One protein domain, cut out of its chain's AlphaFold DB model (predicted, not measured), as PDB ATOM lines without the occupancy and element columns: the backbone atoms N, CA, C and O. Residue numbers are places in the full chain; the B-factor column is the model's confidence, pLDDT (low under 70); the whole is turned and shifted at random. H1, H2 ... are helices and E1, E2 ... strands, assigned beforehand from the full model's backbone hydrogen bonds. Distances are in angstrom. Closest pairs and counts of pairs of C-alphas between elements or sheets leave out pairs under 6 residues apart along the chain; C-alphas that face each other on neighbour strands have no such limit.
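This is residues 403 to 479 of the 890 residues of an uncharacterized protein of Clostridiaceae bacterium (UniProt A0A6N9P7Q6). Two separate parts make a long, thin shape: a lone two-strand hairpin, E1 and E2, at one end, and a small, strongly twisted four-strand sheet with the short helix H1 over one of its faces. The hairpin reaches away from the sheet and makes much of the length. The 77 printed residues hold E1, E2, E3, H1, E4, E5 and E6 along the chain, mostly strand; the larger sheet is mixed, in the order E3, E4, E5, E6. The whole is loose, with a radius of gyration of the C-alphas of 15.1 A and spans of 53 by 22 by 16 A.

Start with the hairpin of E1, residues 406 to 411, and E2, residues 416 to 423: they are antiparallel, N 409 and O 418 are 3.0 A apart, and E2 bends by 52 degrees at residue 420. E3, residues 428 to 432, is apart from both. It is parallel to E4, residues 450 to 453, with N 429 and O 450 at 2.7 A. Between them in the chain comes H1, residues 435 to 440, in a strand-helix-strand unit, two parallel neighbour strands with a helix between, whose crossover is right-handed. H1 is on the sheet at a height of 8.6 A, over E4 and along the strands at 21 degrees on the local plane; its closest C-alphas to E4 are those of Val 435 and Ile 453, 6.6 A apart. Every O i to N i+4 pair of H1 is within hydrogen-bond range. E4, E5, residues 464 to 468, and E6, residues 473 to 478, form a meander, each the antiparallel neighbour of the one before: look at N 451 and O 466, 2.9 A, and N 474 and O 467, 2.8 A.

Find C-alpha 406 at (204.946, 254.019, 235.089), where E1 begins its 15.0 A; E2 spans 18.5 A, E3 10.7 A, H1 8.6 A, E4 10.7 A and E5 13.4 A. E6 runs 14.0 A to C-alpha 478 at (188.130, 248.930, 254.105).

The C-alphas of Gln 415 and Gly 458, the two farthest apart, are 53.0 A from each other. The printed part has no cut, and no link is long. Mean pLDDT of the printed part is 78.9; look for values under 70 at residues 403 to 407, 412 to 413, 421 to 427, 457 to 458 and 479.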
ATOM      1  N   GLN A 403     206.878 258.668 234.755       67.94
ATOM      2  CA  GLN A 403     206.765 259.063 233.352       67.94
ATOM      3  C   GLN A 403     205.826 258.087 232.626       67.94
ATOM      4  O   GLN A 403     205.872 256.890 232.878       67.94
ATOM      5  N   ASP A 404     204.933 258.599 231.775       65.94
ATOM      6  CA  ASP A 404     204.007 257.793 230.956       65.94
ATOM      7  C   ASP A 404     203.148 256.776 231.744       65.94
ATOM      8  O   ASP A 404     202.733 255.742 231.230       65.94
ATOM      9  N   GLY A 405     202.842 257.086 233.011       58.81
ATOM     10  CA  GLY A 405     202.009 256.248 233.881       58.81
ATOM     11  C   GLY A 405     202.751 255.111 234.590       58.81
ATOM     12  O   GLY A 405     202.122 254.386 235.361       58.81
ATOM     13  N   THR A 406     204.069 254.988 234.411       68.06
ATOM     14  CA  THR A 406     204.946 254.019 235.089       68.06
ATOM     15  C   THR A 406     206.146 254.691 235.763       68.06
ATOM     16  O   THR A 406     206.409 255.883 235.580       68.06
ATOM     17  N   TRP A 407     206.824 253.977 236.657       68.94
ATOM     18  CA  TRP A 407     208.076 254.385 237.268       68.94
ATOM     19  C   TRP A 407     209.207 254.054 236.312       68.94
ATOM     20  O   TRP A 407     209.339 252.929 235.840       68.94
ATOM     21  N   TRP A 408     210.046 255.037 236.040       82.62
ATOM     22  CA  TRP A 408     211.220 254.867 235.207       82.62
ATOM     23  C   TRP A 408     212.449 254.945 236.095       82.62
ATOM     24  O   TRP A 408     212.627 255.910 236.844       82.62
ATOM     25  N   VAL A 409     213.305 253.930 236.009       80.44
ATOM     26  CA  VAL A 409     214.530 253.813 236.807       80.44
ATOM     27  C   VAL A 409     215.734 253.935 235.883       80.44
ATOM     28  O   VAL A 409     215.712 253.487 234.737       80.44
ATOM     29  N   TRP A 410     216.782 254.601 236.361       81.62
ATOM     30  CA  TRP A 410     218.012 254.770 235.602       81.62
ATOM     31  C   TRP A 410     218.725 253.426 235.418       81.62
ATOM     32  O   TRP A 410     219.105 252.799 236.401       81.62
ATOM     33  N   ALA A 411     218.929 253.000 234.172       76.62
ATOM     34  CA  ALA A 411     219.732 251.833 233.831       76.62
ATOM     35  C   ALA A 411     221.158 252.292 233.503       76.62
ATOM     36  O   ALA A 411     221.408 252.972 232.503       76.62
ATOM     37  N   ALA A 412     222.098 251.972 234.390       63.31
ATOM     38  CA  ALA A 412     223.453 252.505 234.317       63.31
ATOM     39  C   ALA A 412     224.284 251.949 233.144       63.31
ATOM     40  O   ALA A 412     225.144 252.659 232.615       63.31
ATOM     41  N   ASP A 413     223.988 250.720 232.719       69.56
ATOM     42  CA  ASP A 413     224.594 250.004 231.594       69.56
ATOM     43  C   ASP A 413     224.206 250.606 230.235       69.56
ATOM     44  O   ASP A 413     225.055 250.772 229.360       69.56
ATOM     45  N   ALA A 414     222.939 250.989 230.081       72.62
ATOM     46  CA  ALA A 414     222.403 251.589 228.863       72.62
ATOM     47  C   ALA A 414     222.459 253.130 228.856       72.62
ATOM     48  O   ALA A 414     222.183 253.747 227.829       72.62
ATOM     49  N   GLN A 415     222.836 253.755 229.980       75.44
ATOM     50  CA  GLN A 415     222.861 255.214 230.165       75.44
ATOM     51  C   GLN A 415     221.512 255.886 229.829       75.44
ATOM     52  O   GLN A 415     221.470 257.005 229.312       75.44
ATOM     53  N   GLU A 416     220.399 255.227 230.147       80.56
ATOM     54  CA  GLU A 416     219.047 255.721 229.875       80.56
ATOM     55  C   GLU A 416     218.084 255.360 231.012       80.56
ATOM     56  O   GLU A 416     218.303 254.408 231.762       80.56
ATOM     57  N   TYR A 417     216.998 256.122 231.152       79.25
ATOM     58  CA  TYR A 417     215.890 255.702 232.007       79.25
ATOM     59  C   TYR A 417     215.121 254.593 231.295       79.25
ATOM     60  O   TYR A 417     214.725 254.766 230.144       79.25
ATOM     61  N   ARG A 418     214.893 253.482 231.993       80.12
ATOM     62  CA  ARG A 418     214.069 252.378 231.512       80.12
ATOM     63  C   ARG A 418     212.760 252.346 232.265       80.12
ATOM     64  O   ARG A 418     212.734 252.495 233.487       80.12
ATOM     65  N   ASP A 419     211.694 252.144 231.507       81.56
ATOM     66  CA  ASP A 419     210.389 251.848 232.063       81.56
ATOM     67  C   ASP A 419     210.481 250.560 232.887       81.56
ATOM     68  O   ASP A 419     210.929 249.525 232.389       81.56
ATOM     69  N   THR A 420     210.094 250.631 234.157       73.56
ATOM     70  CA  THR A 420     210.037 249.441 235.013       73.56
ATOM     71  C   THR A 420     208.767 248.628 234.787       73.56
ATOM     72  O   THR A 420     208.671 247.511 235.284       73.56
ATOM     73  N   GLY A 421     207.774 249.173 234.077       65.44
ATOM     74  CA  GLY A 421     206.429 248.610 233.961       65.44
ATOM     75  C   GLY A 421     205.582 248.774 235.229       65.44
ATOM     76  O   GLY A 421     204.371 248.570 235.181       65.44
ATOM     77  N   ILE A 422     206.190 249.191 236.346       61.88
ATOM     78  CA  ILE A 422     205.513 249.449 237.618       61.88
ATOM     79  C   ILE A 422     204.750 250.755 237.471       61.88
ATOM     80  O   ILE A 422     205.349 251.784 237.178       61.88
ATOM     81  N   LYS A 423     203.435 250.760 237.677       60.03
ATOM     82  CA  LYS A 423     202.627 251.972 237.485       60.03
ATOM     83  C   LYS A 423     203.013 253.079 238.479       60.03
ATOM     84  O   LYS A 423     203.135 252.836 239.675       60.03
ATOM     85  N   SER A 424     203.201 254.305 237.986       60.34
ATOM     86  CA  SER A 424     203.552 255.486 238.797       60.34
ATOM     87  C   SER A 424     202.352 256.243 239.347       60.34
ATOM     88  O   SER A 424     202.501 257.154 240.160       60.34
ATOM     89  N   VAL A 425     201.156 255.835 238.937       54.78
ATOM     90  CA  VAL A 425     199.893 256.273 239.514       54.78
ATOM     91  C   VAL A 425     199.343 255.103 240.321       54.78
ATOM     92  O   VAL A 425     199.299 253.983 239.815       54.78
ATOM     93  N   LEU A 426     198.914 255.360 241.559       55.41
ATOM     94  CA  LEU A 426     198.138 254.405 242.353       55.41
ATOM     95  C   LEU A 426     196.836 254.100 241.598       55.41
ATOM     96  O   LEU A 426     195.856 254.833 241.707       55.41
ATOM     97  N   SER A 427     196.851 253.051 240.780       58.94
ATOM     98  CA  SER A 427     195.694 252.572 240.031       58.94
ATOM     99  C   SER A 427     195.361 251.167 240.493       58.94
ATOM    100  O   SER A 427     196.266 250.341 240.607       58.94
ATOM    101  N   ILE A 428     194.077 250.887 240.695       74.00
ATOM    102  CA  ILE A 428     193.601 249.524 240.922       74.00
ATOM    103  C   ILE A 428     193.903 248.724 239.652       74.00
ATOM    104  O   ILE A 428     193.353 248.988 238.584       74.00
ATOM    105  N   VAL A 429     194.839 247.788 239.765       76.50
ATOM    106  CA  VAL A 429     195.353 246.963 238.670       76.50
ATOM    107  C   VAL A 429     194.324 245.912 238.273       76.50
ATOM    108  O   VAL A 429     194.196 245.590 237.091       76.50
ATOM    109  N   LYS A 430     193.562 245.404 239.248       82.44
ATOM    110  CA  LYS A 430     192.526 244.394 239.036       82.44
ATOM    111  C   LYS A 430     191.475 244.425 240.143       82.44
ATOM    112  O   LYS A 430     191.785 244.739 241.293       82.44
ATOM    113  N   SER A 431     190.241 244.078 239.791       87.00
ATOM    114  CA  SER A 431     189.167 243.803 240.742       87.00
ATOM    115  C   SER A 431     188.858 242.305 240.792       87.00
ATOM    116  O   SER A 431     188.906 241.620 239.767       87.00
ATOM    117  N   TYR A 432     188.550 241.795 241.984       88.38
ATOM    118  CA  TYR A 432     188.195 240.392 242.212       88.38
ATOM    119  C   TYR A 432     186.790 240.262 242.793       88.38
ATOM    120  O   TYR A 432     186.360 241.099 243.577       88.38
ATOM    121  N   SER A 433     186.094 239.180 242.448       86.19
ATOM    122  CA  SER A 433     184.759 238.864 242.969       86.19
ATOM    123  C   SER A 433     184.750 238.332 244.404       86.19
ATOM    124  O   SER A 433     183.676 238.227 244.988       86.19
ATOM    125  N   SER A 434     185.908 237.965 244.961       88.00
ATOM    126  CA  SER A 434     186.069 237.510 246.346       88.00
ATOM    127  C   SER A 434     187.539 237.566 246.783       88.00
ATOM    128  O   SER A 434     188.443 237.567 245.940       88.00
ATOM    129  N   VAL A 435     187.797 237.547 248.096       88.19
ATOM    130  CA  VAL A 435     189.163 237.427 248.650       88.19
ATOM    131  C   VAL A 435     189.827 236.119 248.216       88.19
ATOM    132  O   VAL A 435     191.007 236.117 247.885       88.19
ATOM    133  N   GLY A 436     189.069 235.021 248.127       89.50
ATOM    134  CA  GLY A 436     189.599 233.733 247.671       89.50
ATOM    135  C   GLY A 436     190.120 233.773 246.230       89.50
ATOM    136  O   GLY A 436     191.168 233.195 245.942       89.50
ATOM    137  N   ASP A 437     189.437 234.499 245.337       89.38
ATOM    138  CA  ASP A 437     189.886 234.684 243.950       89.38
ATOM    139  C   ASP A 437     191.162 235.537 243.876       89.38
ATOM    140  O   ASP A 437     192.049 235.261 243.070       89.38
ATOM    141  N   MET A 438     191.274 236.550 244.742       93.31
ATOM    142  CA  MET A 438     192.471 237.385 244.868       93.31
ATOM    143  C   MET A 438     193.665 236.583 245.410       93.31
ATOM    144  O   MET A 438     194.768 236.658 244.868       93.31
ATOM    145  N   GLU A 439     193.466 235.796 246.469       91.62
ATOM    146  CA  GLU A 439     194.514 234.955 247.060       91.62
ATOM    147  C   GLU A 439     195.028 233.903 246.075       91.62
ATOM    148  O   GLU A 439     196.237 233.682 245.986       91.62
ATOM    149  N   ALA A 440     194.135 233.304 245.281       92.56
ATOM    150  CA  ALA A 440     194.511 232.358 244.236       92.56
ATOM    151  C   ALA A 440     195.399 232.988 243.144       92.56
ATOM    152  O   ALA A 440     196.181 232.277 242.509       92.56
ATOM    153  N   ASP A 441     195.308 234.307 242.945       89.62
ATOM    154  CA  ASP A 441     196.051 235.046 241.920       89.62
ATOM    155  C   ASP A 441     197.354 235.684 242.440       89.62
ATOM    156  O   ASP A 441     198.055 236.362 241.690       89.62
ATOM    157  N   LEU A 442     197.727 235.439 243.706       87.75
ATOM    158  CA  LEU A 442     198.910 236.027 244.352       87.75
ATOM    159  C   LEU A 442     200.204 235.809 243.548       87.75
ATOM    160  O   LEU A 442     201.037 236.705 243.459       87.75
ATOM    161  N   ALA A 443     200.381 234.629 242.947       85.62
ATOM    162  CA  ALA A 443     201.587 234.293 242.187       85.62
ATOM    163  C   ALA A 443     201.659 234.962 240.800       85.62
ATOM    164  O   ALA A 443     202.725 234.968 240.187       85.62
ATOM    165  N   ASN A 444     200.543 235.502 240.300       84.88
ATOM    166  CA  ASN A 444     200.450 236.128 238.978       84.88
ATOM    167  C   ASN A 444     200.491 237.667 239.041       84.88
ATOM    168  O   ASN A 444     200.345 238.320 238.009       84.88
ATOM    169  N   MET A 445     200.668 238.232 240.235       82.38
ATOM    170  CA  MET A 445     200.654 239.670 240.520       82.38
ATOM    171  C   MET A 445     202.045 240.135 240.959       82.38
ATOM    172  O   MET A 445     202.823 239.352 241.510       82.38
ATOM    173  N   GLN A 446     202.381 241.391 240.678       80.50
ATOM    174  CA  GLN A 446     203.679 241.973 241.012       80.50
ATOM    175  C   GLN A 446     203.621 242.720 242.342       80.50
ATOM    176  O   GLN A 446     202.587 243.277 242.711       80.50
ATOM    177  N   GLU A 447     204.749 242.765 243.052       80.75
ATOM    178  CA  GLU A 447     204.875 243.554 244.276       80.75
ATOM    179  C   GLU A 447     204.535 245.026 244.000       80.75
ATOM    180  O   GLU A 447     205.055 245.638 243.066       80.75
ATOM    181  N   GLY A 448     203.638 245.586 244.813       71.56
ATOM    182  CA  GLY A 448     203.098 246.934 244.640       71.56
ATOM    183  C   GLY A 448     201.791 247.019 243.845       71.56
ATOM    184  O   GLY A 448     201.184 248.091 243.833       71.56
ATOM    185  N   ASP A 449     201.305 245.926 243.240       81.81
ATOM    186  CA  ASP A 449     200.008 245.925 242.556       81.81
ATOM    187  C   ASP A 449     198.864 246.160 243.552       81.81
ATOM    188  O   ASP A 449     198.677 245.408 244.514       81.81
ATOM    189  N   LEU A 450     198.082 247.216 243.308       84.12
ATOM    190  CA  LEU A 450     196.889 247.556 244.081       84.12
ATOM    191  C   LEU A 450     195.670 246.840 243.501       84.12
ATOM    192  O   LEU A 450     195.409 246.941 242.303       84.12
ATOM    193  N   VAL A 451     194.880 246.174 244.333       87.25
ATOM    194  CA  VAL A 451     193.687 245.434 243.901       87.25
ATOM    195  C   VAL A 451     192.525 245.675 244.856       87.25
ATOM    196  O   VAL A 451     192.725 246.021 246.019       87.25
ATOM    197  N   ILE A 452     191.299 245.509 244.366       90.50
ATOM    198  CA  ILE A 452     190.083 245.687 245.168       90.50
ATOM    199  C   ILE A 452     189.187 244.457 245.061       90.50
ATOM    200  O   ILE A 452     189.108 243.822 244.007       90.50
ATOM    201  N   ILE A 453     188.473 244.141 246.133       89.75
ATOM    202  CA  ILE A 453     187.360 243.199 246.068       89.75
ATOM    203  C   ILE A 453     186.123 243.970 245.606       89.75
ATOM    204  O   ILE A 453     185.670 244.886 246.280       89.75
ATOM    205  N   ALA A 454     185.596 243.633 244.436       83.44
ATOM    206  CA  ALA A 454     184.363 244.186 243.889       83.44
ATOM    207  C   ALA A 454     183.346 243.046 243.772       83.44
ATOM    208  O   ALA A 454     183.233 242.388 242.736       83.44
ATOM    209  N   SER A 455     182.654 242.782 244.875       81.75
ATOM    210  CA  SER A 455     181.658 241.723 244.997       81.75
ATOM    211  C   SER A 455     180.271 242.329 245.264       81.75
ATOM    212  O   SER A 455     179.994 243.472 244.900       81.75
ATOM    213  N   SER A 456     179.333 241.557 245.809       77.31
ATOM    214  CA  SER A 456     177.982 242.065 246.084       77.31
ATOM    215  C   SER A 456     177.934 242.893 247.370       77.31
ATOM    216  O   SER A 456     178.636 242.583 248.322       77.31
ATOM    217  N   VAL A 457     177.013 243.859 247.457       59.69
ATOM    218  CA  VAL A 457     176.813 244.744 248.630       59.69
ATOM    219  C   VAL A 457     176.562 244.035 249.975       59.69
ATOM    220  O   VAL A 457     176.626 244.677 251.015       59.69
ATOM    221  N   GLY A 458     176.256 242.733 249.976       63.00
ATOM    222  CA  GLY A 458     176.075 241.930 251.195       63.00
ATOM    223  C   GLY A 458     177.299 241.110 251.617       63.00
ATOM    224  O   GLY A 458     177.215 240.385 252.605       63.00
ATOM    225  N   ASP A 459     178.390 241.171 250.855       72.31
ATOM    226  CA  ASP A 459     179.660 240.520 251.169       72.31
ATOM    227  C   ASP A 459     180.499 241.440 252.066       72.31
ATOM    228  O   ASP A 459     180.693 242.614 251.750       72.31
ATOM    229  N   GLU A 460     180.982 240.903 253.187       77.56
ATOM    230  CA  GLU A 460     181.787 241.632 254.174       77.56
ATOM    231  C   GLU A 460     183.102 242.145 253.581       77.56
ATOM    232  O   GLU A 460     183.667 243.111 254.087       77.56
ATOM    233  N   ASP A 461     183.595 241.519 252.511       81.38
ATOM    234  CA  ASP A 461     184.845 241.903 251.871       81.38
ATOM    235  C   ASP A 461     184.672 242.865 250.692       81.38
ATOM    236  O   ASP A 461     185.670 243.351 250.157       81.38
ATOM    237  N   ASN A 462     183.437 243.188 250.294       81.50
ATOM    238  CA  ASN A 462     183.196 244.096 249.179       81.50
ATOM    239  C   ASN A 462     183.830 245.473 249.432       81.50
ATOM    240  O   ASN A 462     183.683 246.051 250.496       81.50
ATOM    241  N   SER A 463     184.472 246.052 248.422       80.38
ATOM    242  CA  SER A 463     185.196 247.330 248.481       80.38
ATOM    243  C   SER A 463     186.443 247.347 249.379       80.38
ATOM    244  O   SER A 463     187.017 248.411 249.607       80.38
ATOM    245  N   LYS A 464     186.939 246.199 249.856       88.06
ATOM    246  CA  LYS A 464     188.235 246.151 250.550       88.06
ATOM    247  C   LYS A 464     189.396 246.294 249.570       88.06
ATOM    248  O   LYS A 464     189.433 245.640 248.524       88.06
ATOM    249  N   LEU A 465     190.349 247.151 249.929       88.06
ATOM    250  CA  LEU A 465     191.536 247.476 249.145       88.06
ATOM    251  C   LEU A 465     192.763 246.735 249.690       88.06
ATOM    252  O   LEU A 465     193.054 246.786 250.889       88.06
ATOM    253  N   PHE A 466     193.519 246.114 248.789       89.06
ATOM    254  CA  PHE A 466     194.729 245.353 249.089       89.06
ATOM    255  C   PHE A 466     195.890 245.793 248.191       89.06
ATOM    256  O   PHE A 466     195.688 246.303 247.089       89.06
ATOM    257  N   VAL A 467     197.119 245.568 248.655       90.75
ATOM    258  CA  VAL A 467     198.344 245.677 247.852       90.75
ATOM    259  C   VAL A 467     199.145 244.391 247.937       90.75
ATOM    260  O   VAL A 467     199.178 243.732 248.977       90.75
ATOM    261  N   HIS A 468     199.800 244.015 246.848       87.00
ATOM    262  CA  HIS A 468     200.714 242.881 246.840       87.00
ATOM    263  C   HIS A 468     202.022 243.242 247.558       87.00
ATOM    264  O   HIS A 468     202.760 244.113 247.105       87.00
ATOM    265  N   GLY A 469     202.311 242.597 248.691       81.06
ATOM    266  CA  GLY A 469     203.518 242.828 249.497       81.06
ATOM    267  C   GLY A 469     204.673 241.870 249.182       81.06
ATOM    268  O   GLY A 469     205.459 241.552 250.073       81.06
ATOM    269  N   GLY A 470     204.718 241.307 247.974       80.44
ATOM    270  CA  GLY A 470     205.729 240.345 247.527       80.44
ATOM    271  C   GLY A 470     205.440 238.909 247.975       80.44
ATOM    272  O   GLY A 470     205.273 238.020 247.142       80.44
ATOM    273  N   ALA A 471     205.347 238.666 249.287       82.00
ATOM    274  CA  ALA A 471     205.109 237.326 249.846       82.00
ATOM    275  C   ALA A 471     203.630 237.028 250.160       82.00
ATOM    276  O   ALA A 471     203.243 235.863 250.253       82.00
ATOM    277  N   ALA A 472     202.818 238.066 250.357       87.50
ATOM    278  CA  ALA A 472     201.402 237.967 250.692       87.50
ATOM    279  C   ALA A 472     200.663 239.257 250.315       87.50
ATOM    280  O   ALA A 472     201.279 240.310 250.127       87.50
ATOM    281  N   TRP A 473     199.335 239.183 250.257       88.75
ATOM    282  CA  TRP A 473     198.484 240.364 250.166       88.75
ATOM    283  C   TRP A 473     198.497 241.132 251.489       88.75
ATOM    284  O   TRP A 473     198.340 240.556 252.566       88.75
ATOM    285  N   VAL A 474     198.660 242.446 251.402       89.44
ATOM    286  CA  VAL A 474     198.581 243.373 252.528       89.44
ATOM    287  C   VAL A 474     197.268 244.129 252.412       89.44
ATOM    288  O   VAL A 474     197.023 244.834 251.434       89.44
ATOM    289  N   PHE A 475     196.413 243.977 253.418       89.19
ATOM    290  CA  PHE A 475     195.195 244.768 253.536       89.19
ATOM    291  C   PHE A 475     195.547 246.229 253.820       89.19
ATOM    292  O   PHE A 475     196.301 246.516 254.751       89.19
ATOM    293  N   LEU A 476     195.003 247.142 253.017       82.62
ATOM    294  CA  LEU A 476     195.270 248.571 253.147       82.62
ATOM    295  C   LEU A 476     194.136 249.304 253.842       82.62
ATOM    296  O   LEU A 476     194.370 250.057 254.786       82.62
ATOM    297  N   SER A 477     192.915 249.124 253.348       81.19
ATOM    298  CA  SER A 477     191.759 249.837 253.870       81.19
ATOM    299  C   SER A 477     190.479 249.114 253.517       81.19
ATOM    300  O   SER A 477     190.340 248.548 252.432       81.19
ATOM    301  N   ASP A 478     189.514 249.221 254.419       79.88
ATOM    302  CA  ASP A 478     188.130 248.930 254.105       79.88
ATOM    303  C   ASP A 478     187.516 250.182 253.476       79.88
ATOM    304  O   ASP A 478     187.574 251.254 254.084       79.88
ATOM    305  N   LEU A 479     187.007 250.083 252.247       67.88
ATOM    306  CA  LEU A 479     186.176 251.135 251.651       67.88
ATOM    307  C   LEU A 479     184.688 250.767 251.731       67.88
ATOM    308  O   LEU A 479     183.840 251.565 251.320       67.88
TER     309      LEU A 479